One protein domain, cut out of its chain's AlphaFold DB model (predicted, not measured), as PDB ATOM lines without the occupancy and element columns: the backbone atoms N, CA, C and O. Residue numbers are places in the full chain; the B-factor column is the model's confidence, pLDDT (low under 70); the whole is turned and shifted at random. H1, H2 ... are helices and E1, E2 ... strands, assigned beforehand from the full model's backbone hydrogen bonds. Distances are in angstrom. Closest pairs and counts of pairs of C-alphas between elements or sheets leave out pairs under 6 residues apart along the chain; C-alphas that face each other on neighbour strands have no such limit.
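AT A GLANCE: This is residues 4 to 128 of the 129 residues of an uncharacterized protein of Archangium sp. Cb G35 (UniProt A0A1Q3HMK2). A long antiparallel hairpin, E2 and E3, forms the main part of a strongly twisted sheet, with the longest helix, H1, packed slantwise over one face and the short E1 and E4 at the two edges. The short helices H2 and H3 only graze the sheet, and a long stretch with no named element, residues 36 to 71, reaches one end of the long axis around Pro 58, while the link between E2 and E3 reaches the other around Ser 88. The printed part has 125 residues, with three named helices and four named strands in the order E1, H1, E2, E3, H2, H3, E4; the sheet's order is E1, E2, E3, E4, all antiparallel. The class is mixed, helices and strands, with under half of the residues in named elements. The whole is a rod of 56 by 27 by 24 A, only just loose, close to compact, with a radius of gyration of the C-alphas of 16.7 A.

HOW THE PARTS SIT: E2, residues 72 to 80, and E3, residues 91 to 100, are a hairpin at 163 degrees, with N 74 and O 98 2.8 A apart, within hydrogen-bond range. The edge strand E1, residues 4 to 8, is antiparallel to E2, with N 5 and O 75 within hydrogen-bond range at 2.8 A. The other edge strand, E4, residues 125 to 127, is antiparallel to E3, with N 93 and O 125 within hydrogen-bond range at 2.9 A. H1, residues 20 to 35, is on one face of the sheet, making two layers, a helix layer and a sheet layer. Its height over the sheet is 9.9 A; it lies over E2 and E3 and runs slantwise to the strands, at 36 degrees to E2 on the local plane. The closest C-alphas of H1 and E2 are those of Ala 34 and Val 75, 6.5 A apart. H2, residues 109 to 117, only grazes the sheet with residues 110 to 115; its closest C-alphas with E3 are those of Val 111 and Trp 98, 7.3 A apart. H3, residues 120 to 123, also only grazes it; the closest C-alphas of H3 and E3 are those of His 123 and Leu 94, 7.0 A apart. H1 is apart from H2 and H3. Residues 44 to 45 pair in parallel with residues 96 to 97 of E3. In H1 and H2 every O i to N i+4 pair is within hydrogen-bond range; H3 is too short for such a pair.

IN THESE COORDINATES: E3 is 29.0 A long, E2 26.4 A and H1 22.8 A. E1 begins at C-alpha 4, (-52.884, -8.995, -4.672), and E4 ends at C-alpha 127, (-66.961, -23.667, -4.845).

THE WHOLE: The C-alphas of Pro 58 and Ser 88, the two farthest apart, are 56.9 A apart. The printed part has no cut. The links E1 to H1 and H1 to E2 are long. The mean pLDDT of the printed part is 84.7; residue 50 and residues 52 to 66 are under 70.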
ATOM      1  N   LEU A   4     -54.295  -8.905  -4.317       90.19
ATOM      2  CA  LEU A   4     -52.884  -8.995  -4.672       90.19
ATOM      3  C   LEU A   4     -52.065  -8.695  -3.414       90.19
ATOM      4  O   LEU A   4     -52.155  -7.598  -2.866       90.19
ATOM      5  N   GLU A   5     -51.265  -9.662  -2.986       91.00
ATOM      6  CA  GLU A   5     -50.244  -9.511  -1.954       91.00
ATOM      7  C   GLU A   5     -48.870  -9.538  -2.601       91.00
ATOM      8  O   GLU A   5     -48.621 -10.325  -3.515       91.00
ATOM      9  N   GLN A   6     -47.981  -8.677  -2.122       93.12
ATOM     10  CA  GLN A   6     -46.600  -8.616  -2.575       93.12
ATOM     11  C   GLN A   6     -45.687  -8.616  -1.354       93.12
ATOM     12  O   GLN A   6     -46.009  -8.006  -0.333       93.12
ATOM     13  N   SER A   7     -44.558  -9.309  -1.433       92.44
ATOM     14  CA  SER A   7     -43.591  -9.391  -0.334       92.44
ATOM     15  C   SER A   7     -42.175  -9.548  -0.866       92.44
ATOM     16  O   SER A   7     -41.975  -9.995  -1.997       92.44
ATOM     17  N   LEU A   8     -41.187  -9.186  -0.047       92.25
ATOM     18  CA  LEU A   8     -39.787  -9.427  -0.370       92.25
ATOM     19  C   LEU A   8     -39.461 -10.913  -0.199       92.25
ATOM     20  O   LEU A   8     -39.771 -11.528   0.820       92.25
ATOM     21  N   VAL A   9     -38.785 -11.483  -1.191       90.00
ATOM     22  CA  VAL A   9     -38.297 -12.866  -1.157       90.00
ATOM     23  C   VAL A   9     -37.202 -13.041  -0.106       90.00
ATOM     24  O   VAL A   9     -37.184 -14.034   0.624       90.00
ATOM     25  N   TYR A  10     -36.324 -12.041  -0.014       87.75
ATOM     26  CA  TYR A  10     -35.103 -12.042   0.792       87.75
ATOM     27  C   TYR A  10     -35.208 -11.155   2.040       87.75
ATOM     28  O   TYR A  10     -34.221 -10.562   2.465       87.75
ATOM     29  N   GLU A  11     -36.408 -11.025   2.614       82.12
ATOM     30  CA  GLU A  11     -36.594 -10.294   3.877       82.12
ATOM     31  C   GLU A  11     -35.859 -10.978   5.042       82.12
ATOM     32  O   GLU A  11     -35.314 -10.323   5.929       82.12
ATOM     33  N   GLU A  12     -35.789 -12.310   5.001       78.12
ATOM     34  CA  GLU A  12     -35.028 -13.115   5.949       78.12
ATOM     35  C   GLU A  12     -33.600 -13.369   5.428       78.12
ATOM     36  O   GLU A  12     -33.434 -13.730   4.257       78.12
ATOM     37  N   PRO A  13     -32.560 -13.238   6.276       75.56
ATOM     38  CA  PRO A  13     -31.186 -13.509   5.877       75.56
ATOM     39  C   PRO A  13     -30.995 -14.963   5.438       75.56
ATOM     40  O   PRO A  13     -31.266 -15.895   6.199       75.56
ATOM     41  N   ILE A  14     -30.448 -15.155   4.239       73.88
ATOM     42  CA  ILE A  14     -30.002 -16.465   3.760       73.88
ATOM     43  C   ILE A  14     -28.490 -16.582   3.999       73.88
ATOM     44  O   ILE A  14     -27.750 -15.649   3.669       73.88
ATOM     45  N   PRO A  15     -27.992 -17.693   4.568       73.25
ATOM     46  CA  PRO A  15     -26.559 -17.900   4.727       73.25
ATOM     47  C   PRO A  15     -25.848 -18.026   3.372       73.25
ATOM     48  O   PRO A  15     -26.047 -18.991   2.640       73.25
ATOM     49  N   GLY A  16     -24.950 -17.089   3.069       78.31
ATOM     50  CA  GLY A  16     -24.126 -17.144   1.861       78.31
ATOM     51  C   GLY A  16     -24.891 -16.815   0.575       78.31
ATOM     52  O   GLY A  16     -25.861 -16.064   0.586       78.31
ATOM     53  N   VAL A  17     -24.399 -17.326  -0.555       77.62
ATOM     54  CA  VAL A  17     -25.004 -17.098  -1.877       77.62
ATOM     55  C   VAL A  17     -26.118 -18.129  -2.104       77.62
ATOM     56  O   VAL A  17     -25.810 -19.322  -2.025       77.62
ATOM     57  N   PRO A  18     -27.363 -17.709  -2.414       78.62
ATOM     58  CA  PRO A  18     -28.461 -18.633  -2.676       78.62
ATOM     59  C   PRO A  18     -28.148 -19.585  -3.830       78.62
ATOM     60  O   PRO A  18     -27.705 -19.163  -4.904       78.62
ATOM     61  N   LYS A  19     -28.384 -20.875  -3.600       81.56
ATOM     62  CA  LYS A  19     -28.244 -21.936  -4.600       81.56
ATOM     63  C   LYS A  19     -29.606 -22.331  -5.161       81.56
ATOM     64  O   LYS A  19     -30.656 -21.870  -4.705       81.56
ATOM     65  N   TRP A  20     -29.589 -23.240  -6.130       80.94
ATOM     66  CA  TRP A  20     -30.811 -23.792  -6.700       80.94
ATOM     67  C   TRP A  20     -31.744 -24.401  -5.639       80.94
ATOM     68  O   TRP A  20     -32.932 -24.087  -5.611       80.94
ATOM     69  N   GLU A  21     -31.198 -25.195  -4.715       82.50
ATOM     70  CA  GLU A  21     -31.969 -25.827  -3.632       82.50
ATOM     71  C   GLU A  21     -32.621 -24.794  -2.699       82.50
ATOM     72  O   GLU A  21     -33.765 -24.971  -2.276       82.50
ATOM     73  N   ASP A  22     -31.932 -23.684  -2.417       84.81
ATOM     74  CA  ASP A  22     -32.488 -22.593  -1.614       84.81
ATOM     75  C   ASP A  22     -33.666 -21.937  -2.338       84.81
ATOM     76  O   ASP A  22     -34.705 -21.690  -1.731       84.81
ATOM     77  N   SER A  23     -33.543 -21.716  -3.650       85.94
ATOM     78  CA  SER A  23     -34.629 -21.166  -4.467       85.94
ATOM     79  C   SER A  23     -35.867 -22.065  -4.450       85.94
ATOM     80  O   SER A  23     -36.972 -21.564  -4.253       85.94
ATOM     81  N   GLN A  24     -35.704 -23.388  -4.572       87.12
ATOM     82  CA  GLN A  24     -36.835 -24.323  -4.489       87.12
ATOM     83  C   GLN A  24     -37.525 -24.260  -3.123       87.12
ATOM     84  O   GLN A  24     -38.742 -24.104  -3.051       87.12
ATOM     85  N   ARG A  25     -36.752 -24.260  -2.030       88.56
ATOM     86  CA  ARG A  25     -37.298 -24.137  -0.667       88.56
ATOM     87  C   ARG A  25     -38.038 -22.818  -0.449       88.56
ATOM     88  O   ARG A  25     -39.057 -22.778   0.238       88.56
ATOM     89  N   ILE A  26     -37.538 -21.728  -1.026       89.94
ATOM     90  CA  ILE A  26     -38.200 -20.422  -0.967       89.94
ATOM     91  C   ILE A  26     -39.530 -20.454  -1.727       89.94
ATOM     92  O   ILE A  26     -40.535 -19.965  -1.206       89.94
ATOM     93  N   VAL A  27     -39.553 -21.043  -2.928       91.38
ATOM     94  CA  VAL A  27     -40.782 -21.226  -3.714       91.38
ATOM     95  C   VAL A  27     -41.799 -22.045  -2.923       91.38
ATOM     96  O   VAL A  27     -42.931 -21.598  -2.758       91.38
ATOM     97  N   GLU A  28     -41.398 -23.189  -2.365       91.50
ATOM     98  CA  GLU A  28     -42.260 -24.049  -1.545       91.50
ATOM     99  C   GLU A  28     -42.863 -23.294  -0.356       91.50
ATOM    100  O   GLU A  28     -44.081 -23.307  -0.172       91.50
ATOM    101  N   ARG A  29     -42.045 -22.539   0.390       90.69
ATOM    102  CA  ARG A  29     -42.508 -21.699   1.507       90.69
ATOM    103  C   ARG A  29     -43.592 -20.712   1.069       90.69
ATOM    104  O   ARG A  29     -44.594 -20.524   1.763       90.69
ATOM    105  N   PHE A  30     -43.402 -20.056  -0.074       91.88
ATOM    106  CA  PHE A  30     -44.382 -19.104  -0.585       91.88
ATOM    107  C   PHE A  30     -45.635 -19.788  -1.144       91.88
ATOM    108  O   PHE A  30     -46.731 -19.260  -0.953       91.88
ATOM    109  N   LEU A  31     -45.521 -20.982  -1.734       92.06
ATOM    110  CA  LEU A  31     -46.676 -21.797  -2.126       92.06
ATOM    111  C   LEU A  31     -47.508 -22.207  -0.909       92.06
ATOM    112  O   LEU A  31     -48.731 -22.082  -0.933       92.06
ATOM    113  N   GLU A  32     -46.868 -22.644   0.176       89.75
ATOM    114  CA  GLU A  32     -47.548 -22.970   1.434       89.75
ATOM    115  C   GLU A  32     -48.259 -21.759   2.042       89.75
ATOM    116  O   GLU A  32     -49.399 -21.866   2.502       89.75
ATOM    117  N   ARG A  33     -47.630 -20.578   2.002       86.62
ATOM    118  CA  ARG A  33     -48.277 -19.328   2.422       86.62
ATOM    119  C   ARG A  33     -49.479 -19.006   1.534       86.62
ATOM    120  O   ARG A  33     -50.556 -18.722   2.055       86.62
ATOM    121  N   ALA A  34     -49.329 -19.110   0.215       87.69
ATOM    122  CA  ALA A  34     -50.388 -18.829  -0.747       87.69
ATOM    123  C   ALA A  34     -51.580 -19.797  -0.642       87.69
ATOM    124  O   ALA A  34     -52.711 -19.362  -0.855       87.69
ATOM    125  N   ARG A  35     -51.374 -21.051  -0.202       88.12
ATOM    126  CA  ARG A  35     -52.466 -22.009   0.090       88.12
ATOM    127  C   ARG A  35     -53.513 -21.463   1.064       88.12
ATOM    128  O   ARG A  35     -54.691 -21.808   0.967       88.12
ATOM    129  N   LYS A  36     -53.106 -20.581   1.986       82.56
ATOM    130  CA  LYS A  36     -54.025 -19.915   2.927       82.56
ATOM    131  C   LYS A  36     -55.010 -18.985   2.216       82.56
ATOM    132  O   LYS A  36     -56.126 -18.804   2.692       82.56
ATOM    133  N   HIS A  37     -54.627 -18.429   1.068       75.62
ATOM    134  CA  HIS A  37     -55.461 -17.520   0.277       75.62
ATOM    135  C   HIS A  37     -56.339 -18.252  -0.746       75.62
ATOM    136  O   HIS A  37     -57.323 -17.680  -1.219       75.62
ATOM    137  N   SER A  38     -56.032 -19.511  -1.063       75.00
ATOM    138  CA  SER A  38     -56.780 -20.373  -1.986       75.00
ATOM    139  C   SER A  38     -57.713 -21.355  -1.280       75.00
ATOM    140  O   SER A  38     -57.968 -22.423  -1.816       75.00
ATOM    141  N   ASN A  39     -58.235 -21.035  -0.090       75.25
ATOM    142  CA  ASN A  39     -59.160 -21.910   0.649       75.25
ATOM    143  C   ASN A  39     -58.622 -23.355   0.831       75.25
ATOM    144  O   ASN A  39     -59.389 -24.311   0.823       75.25
ATOM    145  N   GLY A  40     -57.297 -23.523   0.965       73.88
ATOM    146  CA  GLY A  40     -56.639 -24.827   1.130       73.88
ATOM    147  C   GLY A  40     -56.175 -25.503  -0.167       73.88
ATOM    148  O   GLY A  40     -55.377 -26.441  -0.111       73.88
ATOM    149  N   TYR A  41     -56.592 -25.010  -1.331       80.31
ATOM    150  CA  TYR A  41     -56.187 -25.568  -2.620       80.31
ATOM    151  C   TYR A  41     -54.784 -25.121  -3.042       80.31
ATOM    152  O   TYR A  41     -54.277 -24.090  -2.593       80.31
ATOM    153  N   ALA A  42     -54.136 -25.907  -3.902       85.62
ATOM    154  CA  ALA A  42     -52.799 -25.591  -4.390       85.62
ATOM    155  C   ALA A  42     -52.837 -24.359  -5.320       85.62
ATOM    156  O   ALA A  42     -53.591 -24.371  -6.294       85.62
ATOM    157  N   PRO A  43     -52.057 -23.300  -5.044       92.25
ATOM    158  CA  PRO A  43     -51.938 -22.162  -5.948       92.25
ATOM    159  C   PRO A  43     -51.222 -22.566  -7.245       92.25
ATOM    160  O   PRO A  43     -50.351 -23.437  -7.244       92.25
ATOM    161  N   TYR A  44     -51.558 -21.893  -8.342       93.69
ATOM    162  CA  TYR A  44     -50.856 -22.028  -9.613       93.69
ATOM    163  C   TYR A  44     -49.547 -21.235  -9.575       93.69
ATOM    164  O   TYR A  44     -49.560 -20.020  -9.376       93.69
ATOM    165  N   LEU A  45     -48.417 -21.914  -9.767       94.69
ATOM    166  CA  LEU A  45     -47.104 -21.283  -9.864       94.69
ATOM    167  C   LEU A  45     -46.815 -20.916 -11.319       94.69
ATOM    168  O   LEU A  45     -46.671 -21.801 -12.160       94.69
ATOM    169  N   ILE A  46     -46.644 -19.625 -11.595       93.69
ATOM    170  CA  ILE A  46     -45.924 -19.201 -12.794       93.69
ATOM    171  C   ILE A  46     -44.434 -19.370 -12.475       93.69
ATOM    172  O   ILE A  46     -43.959 -18.753 -11.514       93.69
ATOM    173  N   PRO A  47     -43.703 -20.224 -13.215       87.75
ATOM    174  CA  PRO A  47     -42.315 -20.512 -12.896       87.75
ATOM    175  C   PRO A  47     -41.492 -19.217 -12.937       87.75
ATOM    176  O   PRO A  47     -41.649 -18.422 -13.871       87.75
ATOM    177  N   PRO A  48     -40.640 -18.968 -11.927       85.69
ATOM    178  CA  PRO A  48     -39.776 -17.799 -11.930       85.69
ATOM    179  C   PRO A  48     -38.788 -17.881 -13.102       85.69
ATOM    180  O   PRO A  48     -38.373 -18.982 -13.475       85.69
ATOM    181  N   PRO A  49     -38.361 -16.741 -13.668       78.50
ATOM    182  CA  PRO A  49     -37.262 -16.745 -14.620       78.50
ATOM    183  C   PRO A  49     -35.993 -17.255 -13.926       78.50
ATOM    184  O   PRO A  49     -35.594 -16.724 -12.888       78.50
ATOM    185  N   GLU A  50     -35.351 -18.270 -14.499       69.69
ATOM    186  CA  GLU A  50     -34.076 -18.779 -13.994       69.69
ATOM    187  C   GLU A  50     -32.980 -17.730 -14.228       69.69
ATOM    188  O   GLU A  50     -32.654 -17.389 -15.368       69.69
ATOM    189  N   ARG A  51     -32.422 -17.183 -13.142       71.06
ATOM    190  CA  ARG A  51     -31.327 -16.204 -13.190       71.06
ATOM    191  C   ARG A  51     -30.078 -16.782 -12.528       71.06
ATOM    192  O   ARG A  51     -29.933 -16.664 -11.305       71.06
ATOM    193  N   PRO A  52     -29.179 -17.410 -13.302       65.44
ATOM    194  CA  PRO A  52     -27.889 -17.828 -12.774       65.44
ATOM    195  C   PRO A  52     -27.080 -16.601 -12.333       65.44
ATOM    196  O   PRO A  52     -27.027 -15.593 -13.043       65.44
ATOM    197  N   ILE A  53     -26.446 -16.668 -11.159       62.19
ATOM    198  CA  ILE A  53     -25.523 -15.620 -10.701       62.19
ATOM    199  C   ILE A  53     -24.093 -16.008 -11.074       62.19
ATOM    200  O   ILE A  53     -23.532 -16.966 -10.542       62.19
ATOM    201  N   GLY A  54     -23.469 -15.192 -11.921       62.62
ATOM    202  CA  GLY A  54     -22.082 -15.383 -12.339       62.62
ATOM    203  C   GLY A  54     -21.903 -16.494 -13.374       62.62
ATOM    204  O   GLY A  54     -22.857 -17.119 -13.831       62.62
ATOM    205  N   GLU A  55     -20.655 -16.710 -13.784       58.06
ATOM    206  CA  GLU A  55     -20.322 -17.778 -14.724       58.06
ATOM    207  C   GLU A  55     -20.348 -19.139 -14.009       58.06
ATOM    208  O   GLU A  55     -19.798 -19.251 -12.906       58.06
ATOM    209  N   PRO A  56     -20.935 -20.186 -14.616       57.34
ATOM    210  CA  PRO A  56     -20.852 -21.537 -14.080       57.34
ATOM    211  C   PRO A  56     -19.377 -21.943 -13.990       57.34
ATOM    212  O   PRO A  56     -18.690 -22.093 -14.999       57.34
ATOM    213  N   ARG A  57     -18.861 -22.087 -12.767       58.03
ATOM    214  CA  ARG A  57     -17.476 -22.509 -12.534       58.03
ATOM    215  C   ARG A  57     -17.431 -24.020 -12.297       58.03
ATOM    216  O   ARG A  57     -18.032 -24.495 -11.335       58.03
ATOM    217  N   PRO A  58     -16.699 -24.800 -13.106       59.94
ATOM    218  CA  PRO A  58     -16.352 -26.167 -12.730       59.94
ATOM    219  C   PRO A  58     -15.555 -26.146 -11.408       59.94
ATOM    220  O   PRO A  58     -14.754 -25.226 -11.218       59.94
ATOM    221  N   PRO A  59     -15.724 -27.114 -10.487       61.03
ATOM    222  CA  PRO A  59     -16.436 -28.386 -10.622       61.03
ATOM    223  C   PRO A  59     -17.825 -28.399  -9.949       61.03
ATOM    224  O   PRO A  59     -18.272 -29.453  -9.498       61.03
ATOM    225  N   PHE A  60     -18.498 -27.254  -9.804       59.62
ATOM    226  CA  PHE A  60     -19.792 -27.220  -9.116       59.62
ATOM    227  C   PHE A  60     -20.867 -27.960  -9.930       59.62
ATOM    228  O   PHE A  60     -21.046 -27.694 -11.117       59.62
ATOM    229  N   ALA A  61     -21.574 -28.896  -9.287       61.84
ATOM    230  CA  ALA A  61     -22.751 -29.549  -9.858       61.84
ATOM    231  C   ALA A  61     -23.836 -28.508 -10.196       61.84
ATOM    232  O   ALA A  61     -23.870 -27.444  -9.578       61.84
ATOM    233  N   GLU A  62     -24.745 -28.812 -11.125       62.38
ATOM    234  CA  GLU A  62     -25.837 -27.899 -11.518       62.38
ATOM    235  C   GLU A  62     -26.671 -27.420 -10.317       62.38
ATOM    236  O   GLU A  62     -26.960 -26.233 -10.203       62.38
ATOM    237  N   SER A  63     -26.935 -28.292  -9.335       60.94
ATOM    238  CA  SER A  63     -27.630 -27.934  -8.084       60.94
ATOM    239  C   SER A  63     -26.852 -26.967  -7.180       60.94
ATOM    240  O   SER A  63     -27.418 -26.331  -6.291       60.94
ATOM    241  N   SER A  64     -25.541 -26.845  -7.397       61.62
ATOM    242  CA  SER A  64     -24.653 -25.924  -6.684       61.62
ATOM    243  C   SER A  64     -24.468 -24.594  -7.410       61.62
ATOM    244  O   SER A  64     -23.727 -23.745  -6.908       61.62
ATOM    245  N   GLN A  65     -25.109 -24.399  -8.568       67.50
ATOM    246  CA  GLN A  65     -25.054 -23.121  -9.260       67.50
ATOM    247  C   GLN A  65     -25.818 -22.057  -8.458       67.50
ATOM    248  O   GLN A  65     -26.935 -22.307  -7.989       67.50
ATOM    249  N   PRO A  66     -25.218 -20.870  -8.271       68.69
ATOM    250  CA  PRO A  66     -25.915 -19.733  -7.702       68.69
ATOM    251  C   PRO A  66     -27.152 -19.384  -8.528       68.69
ATOM    252  O   PRO A  66     -27.043 -19.149  -9.732       68.69
ATOM    253  N   MET A  67     -28.311 -19.310  -7.884       77.94
ATOM    254  CA  MET A  67     -29.564 -18.956  -8.545       77.94
ATOM    255  C   MET A  67     -30.336 -17.980  -7.670       77.94
ATOM    256  O   MET A  67     -30.549 -18.241  -6.485       77.94
ATOM    257  N   LEU A  68     -30.746 -16.851  -8.256       84.19
ATOM    258  CA  LEU A  68     -31.633 -15.900  -7.591       84.19
ATOM    259  C   LEU A  68     -33.025 -15.982  -8.181       84.19
ATOM    260  O   LEU A  68     -33.218 -15.939  -9.395       84.19
ATOM    261  N   LEU A  69     -33.994 -16.003  -7.280       89.00
ATOM    262  CA  LEU A  69     -35.350 -15.626  -7.599       89.00
ATOM    263  C   LEU A  69     -35.415 -14.099  -7.716       89.00
ATOM    264  O   LEU A  69     -34.649 -13.392  -7.051       89.00
ATOM    265  N   PRO A  70     -36.343 -13.568  -8.520       91.19
ATOM    266  CA  PRO A  70     -36.673 -12.156  -8.446       91.19
ATOM    267  C   PRO A  70     -37.021 -11.743  -7.001       91.19
ATOM    268  O   PRO A  70     -37.617 -12.532  -6.266       91.19
ATOM    269  N   PRO A  71     -36.640 -10.531  -6.564       91.38
ATOM    270  CA  PRO A  71     -36.730 -10.098  -5.170       91.38
ATOM    271  C   PRO A  71     -38.159  -9.907  -4.655       91.38
ATOM    272  O   PRO A  71     -38.339  -9.840  -3.438       91.38
ATOM    273  N   VAL A  72     -39.162  -9.817  -5.532       93.00
ATOM    274  CA  VAL A  72     -40.568  -9.658  -5.155       93.00
ATOM    275  C   VAL A  72     -41.341 -10.913  -5.520       93.00
ATOM    276  O   VAL A  72     -41.333 -11.354  -6.667       93.00
ATOM    277  N   VAL A  73     -42.055 -11.473  -4.546       93.88
ATOM    278  CA  VAL A  73     -43.072 -12.500  -4.783       93.88
ATOM    279  C   VAL A  73     -44.447 -11.857  -4.747       93.88
ATOM    280  O   VAL A  73     -44.730 -10.995  -3.911       93.88
ATOM    281  N   CYS A  74     -45.310 -12.287  -5.654       93.88
ATOM    282  CA  CYS A  74     -46.676 -11.822  -5.773       93.88
ATOM    283  C   CYS A  74     -47.637 -13.003  -5.670       93.88
ATOM    284  O   CYS A  74     -47.438 -14.037  -6.307       93.88
ATOM    285  N   VAL A  75     -48.701 -12.829  -4.890       93.12
ATOM    286  CA  VAL A  75     -49.801 -13.786  -4.764       93.12
ATOM    287  C   VAL A  75     -51.094 -13.054  -5.085       93.12
ATOM    288  O   VAL A  75     -51.494 -12.144  -4.359       93.12
ATOM    289  N   ALA A  76     -51.771 -13.451  -6.159       91.69
ATOM    290  CA  ALA A  76     -53.059 -12.878  -6.529       91.69
ATOM    291  C   ALA A  76     -54.167 -13.919  -6.499       91.69
ATOM    292  O   ALA A  76     -53.966 -15.064  -6.893       91.69
ATOM    293  N   ARG A  77     -55.364 -13.498  -6.084       90.38
ATOM    294  CA  ARG A  77     -56.578 -14.313  -6.192       90.38
ATOM    295  C   ARG A  77     -57.472 -13.780  -7.303       90.38
ATOM    296  O   ARG A  77     -57.901 -12.616  -7.299       90.38
ATOM    297  N   PHE A  78     -57.786 -14.664  -8.233       90.94
ATOM    298  CA  PHE A  78     -58.748 -14.464  -9.302       90.94
ATOM    299  C   PHE A  78     -60.018 -15.252  -8.987       90.94
ATOM    300  O   PHE A  78     -59.979 -16.251  -8.268       90.94
ATOM    301  N   TYR A  79     -61.147 -14.768  -9.488       90.12
ATOM    302  CA  TYR A  79     -62.437 -15.424  -9.333       90.12
ATOM    303  C   TYR A  79     -63.288 -15.180 -10.574       90.12
ATOM    304  O   TYR A  79     -63.119 -14.153 -11.239       90.12
ATOM    305  N   SER A  80     -64.201 -16.109 -10.828       90.25
ATOM    306  CA  SER A  80     -65.265 -16.007 -11.817       90.25
ATOM    307  C   SER A  80     -66.614 -16.197 -11.123       90.25
ATOM    308  O   SER A  80     -66.700 -16.871 -10.097       90.25
ATOM    309  N   HIS A  81     -67.657 -15.592 -11.686       89.88
ATOM    310  CA  HIS A  81     -69.059 -15.804 -11.292       89.88
ATOM    311  C   HIS A  81     -69.687 -17.027 -11.979       89.88
ATOM    312  O   HIS A  81     -70.905 -17.125 -12.063       89.88
ATOM    313  N   TYR A  82     -68.835 -17.888 -12.523       90.44
ATOM    314  CA  TYR A  82     -69.178 -19.124 -13.202       90.44
ATOM    315  C   TYR A  82     -68.253 -20.216 -12.681       90.44
ATOM    316  O   TYR A  82     -67.093 -19.935 -12.330       90.44
ATOM    317  N   GLU A  83     -68.760 -21.438 -12.654       91.12
ATOM    318  CA  GLU A  83     -67.963 -22.643 -12.511       91.12
ATOM    319  C   GLU A  83     -66.905 -22.733 -13.618       91.12
ATOM    320  O   GLU A  83     -67.050 -22.166 -14.703       91.12
ATOM    321  N   ALA A  84     -65.828 -23.440 -13.321       91.31
ATOM    322  CA  ALA A  84     -64.791 -23.796 -14.267       91.31
ATOM    323  C   ALA A  84     -65.056 -25.183 -14.882       91.31
ATOM    324  O   ALA A  84     -64.842 -25.433 -16.066       91.31
ATOM    325  N   SER A  85     -65.540 -26.127 -14.072       90.19
ATOM    326  CA  SER A  85     -65.677 -27.523 -14.499       90.19
ATOM    327  C   SER A  85     -66.870 -28.267 -13.902       90.19
ATOM    328  O   SER A  85     -67.396 -29.161 -14.564       90.19
ATOM    329  N   ASP A  86     -67.296 -27.928 -12.684       88.19
ATOM    330  CA  ASP A  86     -68.402 -28.562 -11.969       88.19
ATOM    331  C   ASP A  86     -69.675 -27.701 -12.062       88.19
ATOM    332  O   ASP A  86     -69.805 -26.727 -11.317       88.19
ATOM    333  N   PRO A  87     -70.663 -28.075 -12.904       89.38
ATOM    334  CA  PRO A  87     -71.899 -27.306 -13.087       89.38
ATOM    335  C   PRO A  87     -72.802 -27.268 -11.848       89.38
ATOM    336  O   PRO A  87     -73.854 -26.634 -11.875       89.38
ATOM    337  N   SER A  88     -72.459 -28.006 -10.786       90.62
ATOM    338  CA  SER A  88     -73.172 -27.939  -9.508       90.62
ATOM    339  C   SER A  88     -72.714 -26.784  -8.616       90.62
ATOM    340  O   SER A  88     -73.313 -26.587  -7.559       90.62
ATOM    341  N   LYS A  89     -71.671 -26.049  -9.023       90.19
ATOM    342  CA  LYS A  89     -71.065 -24.945  -8.274       90.19
ATOM    343  C   LYS A  89     -71.402 -23.593  -8.881       90.19
ATOM    344  O   LYS A  89     -71.605 -23.473 -10.081       90.19
ATOM    345  N   ASP A  90     -71.403 -22.567  -8.035       87.88
ATOM    346  CA  ASP A  90     -71.762 -21.203  -8.443       87.88
ATOM    347  C   ASP A  90     -70.555 -20.359  -8.896       87.88
ATOM    348  O   ASP A  90     -70.695 -19.398  -9.655       87.88
ATOM    349  N   TYR A  91     -69.361 -20.660  -8.380       90.06
ATOM    350  CA  TYR A  91     -68.168 -19.839  -8.576       90.06
ATOM    351  C   TYR A  91     -66.945 -20.695  -8.830       90.06
ATOM    352  O   TYR A  91     -66.841 -21.821  -8.351       90.06
ATOM    353  N   SER A  92     -65.952 -20.074  -9.456       91.94
ATOM    354  CA  SER A  92     -64.605 -20.616  -9.543       91.94
ATOM    355  C   SER A  92     -63.565 -19.595  -9.103       91.94
ATOM    356  O   SER A  92     -63.789 -18.377  -9.076       91.94
ATOM    357  N   GLY A  93     -62.397 -20.072  -8.692       91.88
ATOM    358  CA  GLY A  93     -61.315 -19.197  -8.275       91.88
ATOM    359  C   GLY A  93     -59.961 -19.869  -8.271       91.88
ATOM    360  O   GLY A  93     -59.836 -21.077  -8.114       91.88
ATOM    361  N   LEU A  94     -58.933 -19.041  -8.417       92.75
ATOM    362  CA  LEU A  94     -57.555 -19.487  -8.506       92.75
ATOM    363  C   LEU A  94     -56.644 -18.501  -7.787       92.75
ATOM    364  O   LEU A  94     -56.723 -17.289  -8.015       92.75
ATOM    365  N   ALA A  95     -55.772 -19.015  -6.921       93.25
ATOM    366  CA  ALA A  95     -54.617 -18.253  -6.473       93.25
ATOM    367  C   ALA A  95     -53.459 -18.501  -7.435       93.25
ATOM    368  O   ALA A  95     -53.153 -19.651  -7.744       93.25
ATOM    369  N   VAL A  96     -52.819 -17.430  -7.884       93.75
ATOM    370  CA  VAL A  96     -51.643 -17.476  -8.747       93.75
ATOM    371  C   VAL A  96     -50.474 -16.852  -8.006       93.75
ATOM    372  O   VAL A  96     -50.620 -15.788  -7.401       93.75
ATOM    373  N   LEU A  97     -49.328 -17.522  -8.060       94.69
ATOM    374  CA  LEU A  97     -48.074 -17.093  -7.468       94.69
ATOM    375  C   LEU A  97     -47.036 -16.867  -8.563       94.69
ATOM    376  O   LEU A  97     -46.869 -17.720  -9.435       94.69
ATOM    377  N   TRP A  98     -46.330 -15.742  -8.512       94.75
ATOM    378  CA  TRP A  98     -45.210 -15.458  -9.410       94.75
ATOM    379  C   TRP A  98     -44.147 -14.603  -8.724       94.75
ATOM    380  O   TRP A  98     -44.352 -14.094  -7.622       94.75
ATOM    381  N   PHE A  99     -43.014 -14.435  -9.403       93.12
ATOM    382  CA  PHE A  99     -41.892 -13.621  -8.949       93.12
ATOM    383  C   PHE A  99     -41.580 -12.534  -9.980       93.12
ATOM    384  O   PHE A  99     -41.623 -12.802 -11.181       93.12
ATOM    385  N   GLN A 100     -41.270 -11.321  -9.520       92.38
ATOM    386  CA  GLN A 100     -40.895 -10.179 -10.361       92.38
ATOM    387  C   GLN A 100     -39.865  -9.266  -9.672       92.38
ATOM    388  O   GLN A 100     -39.546  -9.440  -8.494       92.38
ATOM    389  N   ASP A 101     -39.304  -8.319 -10.424       90.56
ATOM    390  CA  ASP A 101     -38.197  -7.477  -9.946       90.56
ATOM    391  C   ASP A 101     -38.617  -6.312  -9.064       90.56
ATOM    392  O   ASP A 101     -37.883  -5.921  -8.158       90.56
ATOM    393  N   GLU A 102     -39.793  -5.758  -9.321       90.75
ATOM    394  CA  GLU A 102     -40.238  -4.527  -8.683       90.75
ATOM    395  C   GLU A 102     -41.587  -4.732  -8.006       90.75
ATOM    396  O   GLU A 102     -42.395  -5.563  -8.416       90.75
ATOM    397  N   PHE A 103     -41.835  -3.968  -6.945       89.00
ATOM    398  CA  PHE A 103     -43.167  -3.887  -6.363       89.00
ATOM    399  C   PHE A 103     -44.090  -3.068  -7.259       89.00
ATOM    400  O   PHE A 103     -43.666  -2.111  -7.901       89.00
ATOM    401  N   ALA A 104     -45.383  -3.365  -7.149       77.69
ATOM    402  CA  ALA A 104     -46.482  -2.655  -7.791       77.69
ATOM    403  C   ALA A 104     -46.603  -2.911  -9.301       77.69
ATOM    404  O   ALA A 104     -46.027  -3.839  -9.863       77.69
ATOM    405  N   PHE A 105     -47.493  -2.139  -9.925       78.12
ATOM    406  CA  PHE A 105     -47.770  -2.217 -11.350       78.12
ATOM    407  C   PHE A 105     -46.734  -1.412 -12.145       78.12
ATOM    408  O   PHE A 105     -46.344  -0.333 -11.693       78.12
ATOM    409  N   PRO A 106     -46.369  -1.867 -13.356       84.50
ATOM    410  CA  PRO A 106     -46.997  -2.954 -14.118       84.50
ATOM    411  C   PRO A 106     -46.572  -4.365 -13.675       84.50
ATOM    412  O   PRO A 106     -45.448  -4.578 -13.241       84.50
ATOM    413  N   ILE A 107     -47.476  -5.341 -13.834       87.50
ATOM    414  CA  ILE A 107     -47.101  -6.762 -13.754       87.50
ATOM    415  C   ILE A 107     -46.155  -7.059 -14.921       87.50
ATOM    416  O   ILE A 107     -46.405  -6.591 -16.039       87.50
ATOM    417  N   ASP A 108     -45.109  -7.847 -14.664       89.19
ATOM    418  CA  ASP A 108     -44.134  -8.257 -15.677       89.19
ATOM    419  C   ASP A 108     -44.849  -8.773 -16.951       89.19
ATOM    420  O   ASP A 108     -45.748  -9.619 -16.853       89.19
ATOM    421  N   PRO A 109     -44.497  -8.285 -18.157       90.06
ATOM    422  CA  PRO A 109     -45.128  -8.710 -19.404       90.06
ATOM    423  C   PRO A 109     -45.134 -10.230 -19.632       90.06
ATOM    424  O   PRO A 109     -46.090 -10.752 -20.209       90.06
ATOM    425  N   VAL A 110     -44.103 -10.945 -19.173       89.38
ATOM    426  CA  VAL A 110     -44.015 -12.409 -19.257       89.38
ATOM    427  C   VAL A 110     -45.063 -13.052 -18.354       89.38
ATOM    428  O   VAL A 110     -45.816 -13.918 -18.797       89.38
ATOM    429  N   VAL A 111     -45.191 -12.570 -17.118       91.75
ATOM    430  CA  VAL A 111     -46.232 -13.018 -16.181       91.75
ATOM    431  C   VAL A 111     -47.620 -12.712 -16.744       91.75
ATOM    432  O   VAL A 111     -48.497 -13.572 -16.728       91.75
ATOM    433  N   MET A 112     -47.819 -11.523 -17.318       91.81
ATOM    434  CA  MET A 112     -49.078 -11.153 -17.968       91.81
ATOM    435  C   MET A 112     -49.431 -12.073 -19.135       91.81
ATOM    436  O   MET A 112     -50.609 -12.367 -19.335       91.81
ATOM    437  N   LYS A 113     -48.439 -12.533 -19.902       92.38
ATOM    438  CA  LYS A 113     -48.650 -13.528 -20.955       92.38
ATOM    439  C   LYS A 113     -49.112 -14.860 -20.358       92.38
ATOM    440  O   LYS A 113     -50.151 -15.360 -20.774       92.38
ATOM    441  N   HIS A 114     -48.422 -15.368 -19.336       92.25
ATOM    442  CA  HIS A 114     -48.816 -16.603 -18.649       92.25
ATOM    443  C   HIS A 114     -50.221 -16.524 -18.046       92.25
ATOM    444  O   HIS A 114     -50.995 -17.460 -18.192       92.25
ATOM    445  N   LEU A 115     -50.584 -15.399 -17.423       91.94
ATOM    446  CA  LEU A 115     -51.926 -15.195 -16.870       91.94
ATOM    447  C   LEU A 115     -53.021 -15.223 -17.946       91.94
ATOM    448  O   LEU A 115     -54.140 -15.629 -17.654       91.94
ATOM    449  N   ARG A 116     -52.722 -14.783 -19.175       92.50
ATOM    450  CA  ARG A 116     -53.672 -14.820 -20.303       92.50
ATOM    451  C   ARG A 116     -53.774 -16.196 -20.952       92.50
ATOM    452  O   ARG A 116     -54.825 -16.524 -21.483       92.50
ATOM    453  N   GLU A 117     -52.684 -16.954 -20.946       94.31
ATOM    454  CA  GLU A 117     -52.604 -18.313 -21.502       94.31
ATOM    455  C   GLU A 117     -52.998 -19.389 -20.478       94.31
ATOM    456  O   GLU A 117     -52.990 -20.577 -20.793       94.31
ATOM    457  N   LEU A 118     -53.328 -18.980 -19.250       93.06
ATOM    458  CA  LEU A 118     -53.710 -19.876 -18.175       93.06
ATOM    459  C   LEU A 118     -55.003 -20.623 -18.525       93.06
ATOM    460  O   LEU A 118     -56.049 -20.016 -18.749       93.06
ATOM    461  N   ASP A 119     -54.918 -21.950 -18.511       93.19
ATOM    462  CA  ASP A 119     -56.062 -22.846 -18.655       93.19
ATOM    463  C   ASP A 119     -56.911 -22.803 -17.374       93.19
ATOM    464  O   ASP A 119     -56.632 -23.499 -16.392       93.19
ATOM    465  N   TRP A 120     -57.898 -21.904 -17.363       93.25
ATOM    466  CA  TRP A 120     -58.762 -21.674 -16.208       93.25
ATOM    467  C   TRP A 120     -59.508 -22.946 -15.808       93.25
ATOM    468  O   TRP A 120     -59.449 -23.322 -14.641       93.25
ATOM    469  N   GLU A 121     -60.094 -23.658 -16.773       91.75
ATOM    470  CA  GLU A 121     -60.924 -24.847 -16.518       91.75
ATOM    471  C   GLU A 121     -60.143 -25.989 -15.878       91.75
ATOM    472  O   GLU A 121     -60.684 -26.800 -15.130       91.75
ATOM    473  N   ARG A 122     -58.836 -26.042 -16.137       91.56
ATOM    474  CA  ARG A 122     -57.953 -27.048 -15.554       91.56
ATOM    475  C   ARG A 122     -57.463 -26.703 -14.150       91.56
ATOM    476  O   ARG A 122     -57.134 -27.610 -13.384       91.56
ATOM    477  N   HIS A 123     -57.290 -25.419 -13.849       91.56
ATOM    478  CA  HIS A 123     -56.552 -24.981 -12.661       91.56
ATOM    479  C   HIS A 123     -57.419 -24.312 -11.605       91.56
ATOM    480  O   HIS A 123     -57.073 -24.375 -10.423       91.56
ATOM    481  N   ALA A 124     -58.503 -23.659 -12.010       91.75
ATOM    482  CA  ALA A 124     -59.428 -23.041 -11.086       91.75
ATOM    483  C   ALA A 124     -60.174 -24.100 -10.278       91.75
ATOM    484  O   ALA A 124     -60.341 -25.248 -10.682       91.75
ATOM    485  N   ILE A 125     -60.591 -23.689  -9.090       90.69
ATOM    486  CA  ILE A 125     -61.356 -24.526  -8.185       90.69
ATOM    487  C   ILE A 125     -62.761 -23.981  -8.084       90.69
ATOM    488  O   ILE A 125     -62.933 -22.787  -7.816       90.69
ATOM    489  N   ASP A 126     -63.721 -24.887  -8.204       90.94
ATOM    490  CA  ASP A 126     -65.139 -24.601  -8.082       90.94
ATOM    491  C   ASP A 126     -65.605 -24.679  -6.625       90.94
ATOM    492  O   ASP A 126     -65.194 -25.559  -5.860       90.94
ATOM    493  N   TYR A 127     -66.434 -23.727  -6.206       85.75
ATOM    494  CA  TYR A 127     -66.961 -23.667  -4.845       85.75
ATOM    495  C   TYR A 127     -68.318 -22.967  -4.770       85.75
ATOM    496  O   TYR A 127     -68.638 -22.084  -5.566       85.75
ATOM    497  N   ASP A 128     -69.068 -23.351  -3.742       83.56
ATOM    498  CA  ASP A 128     -70.307 -22.697  -3.325       83.56
ATOM    499  C   ASP A 128     -69.979 -21.600  -2.305       83.56
ATOM    500  O   ASP A 128     -68.941 -21.664  -1.631       83.56
TER     501      ASP A 128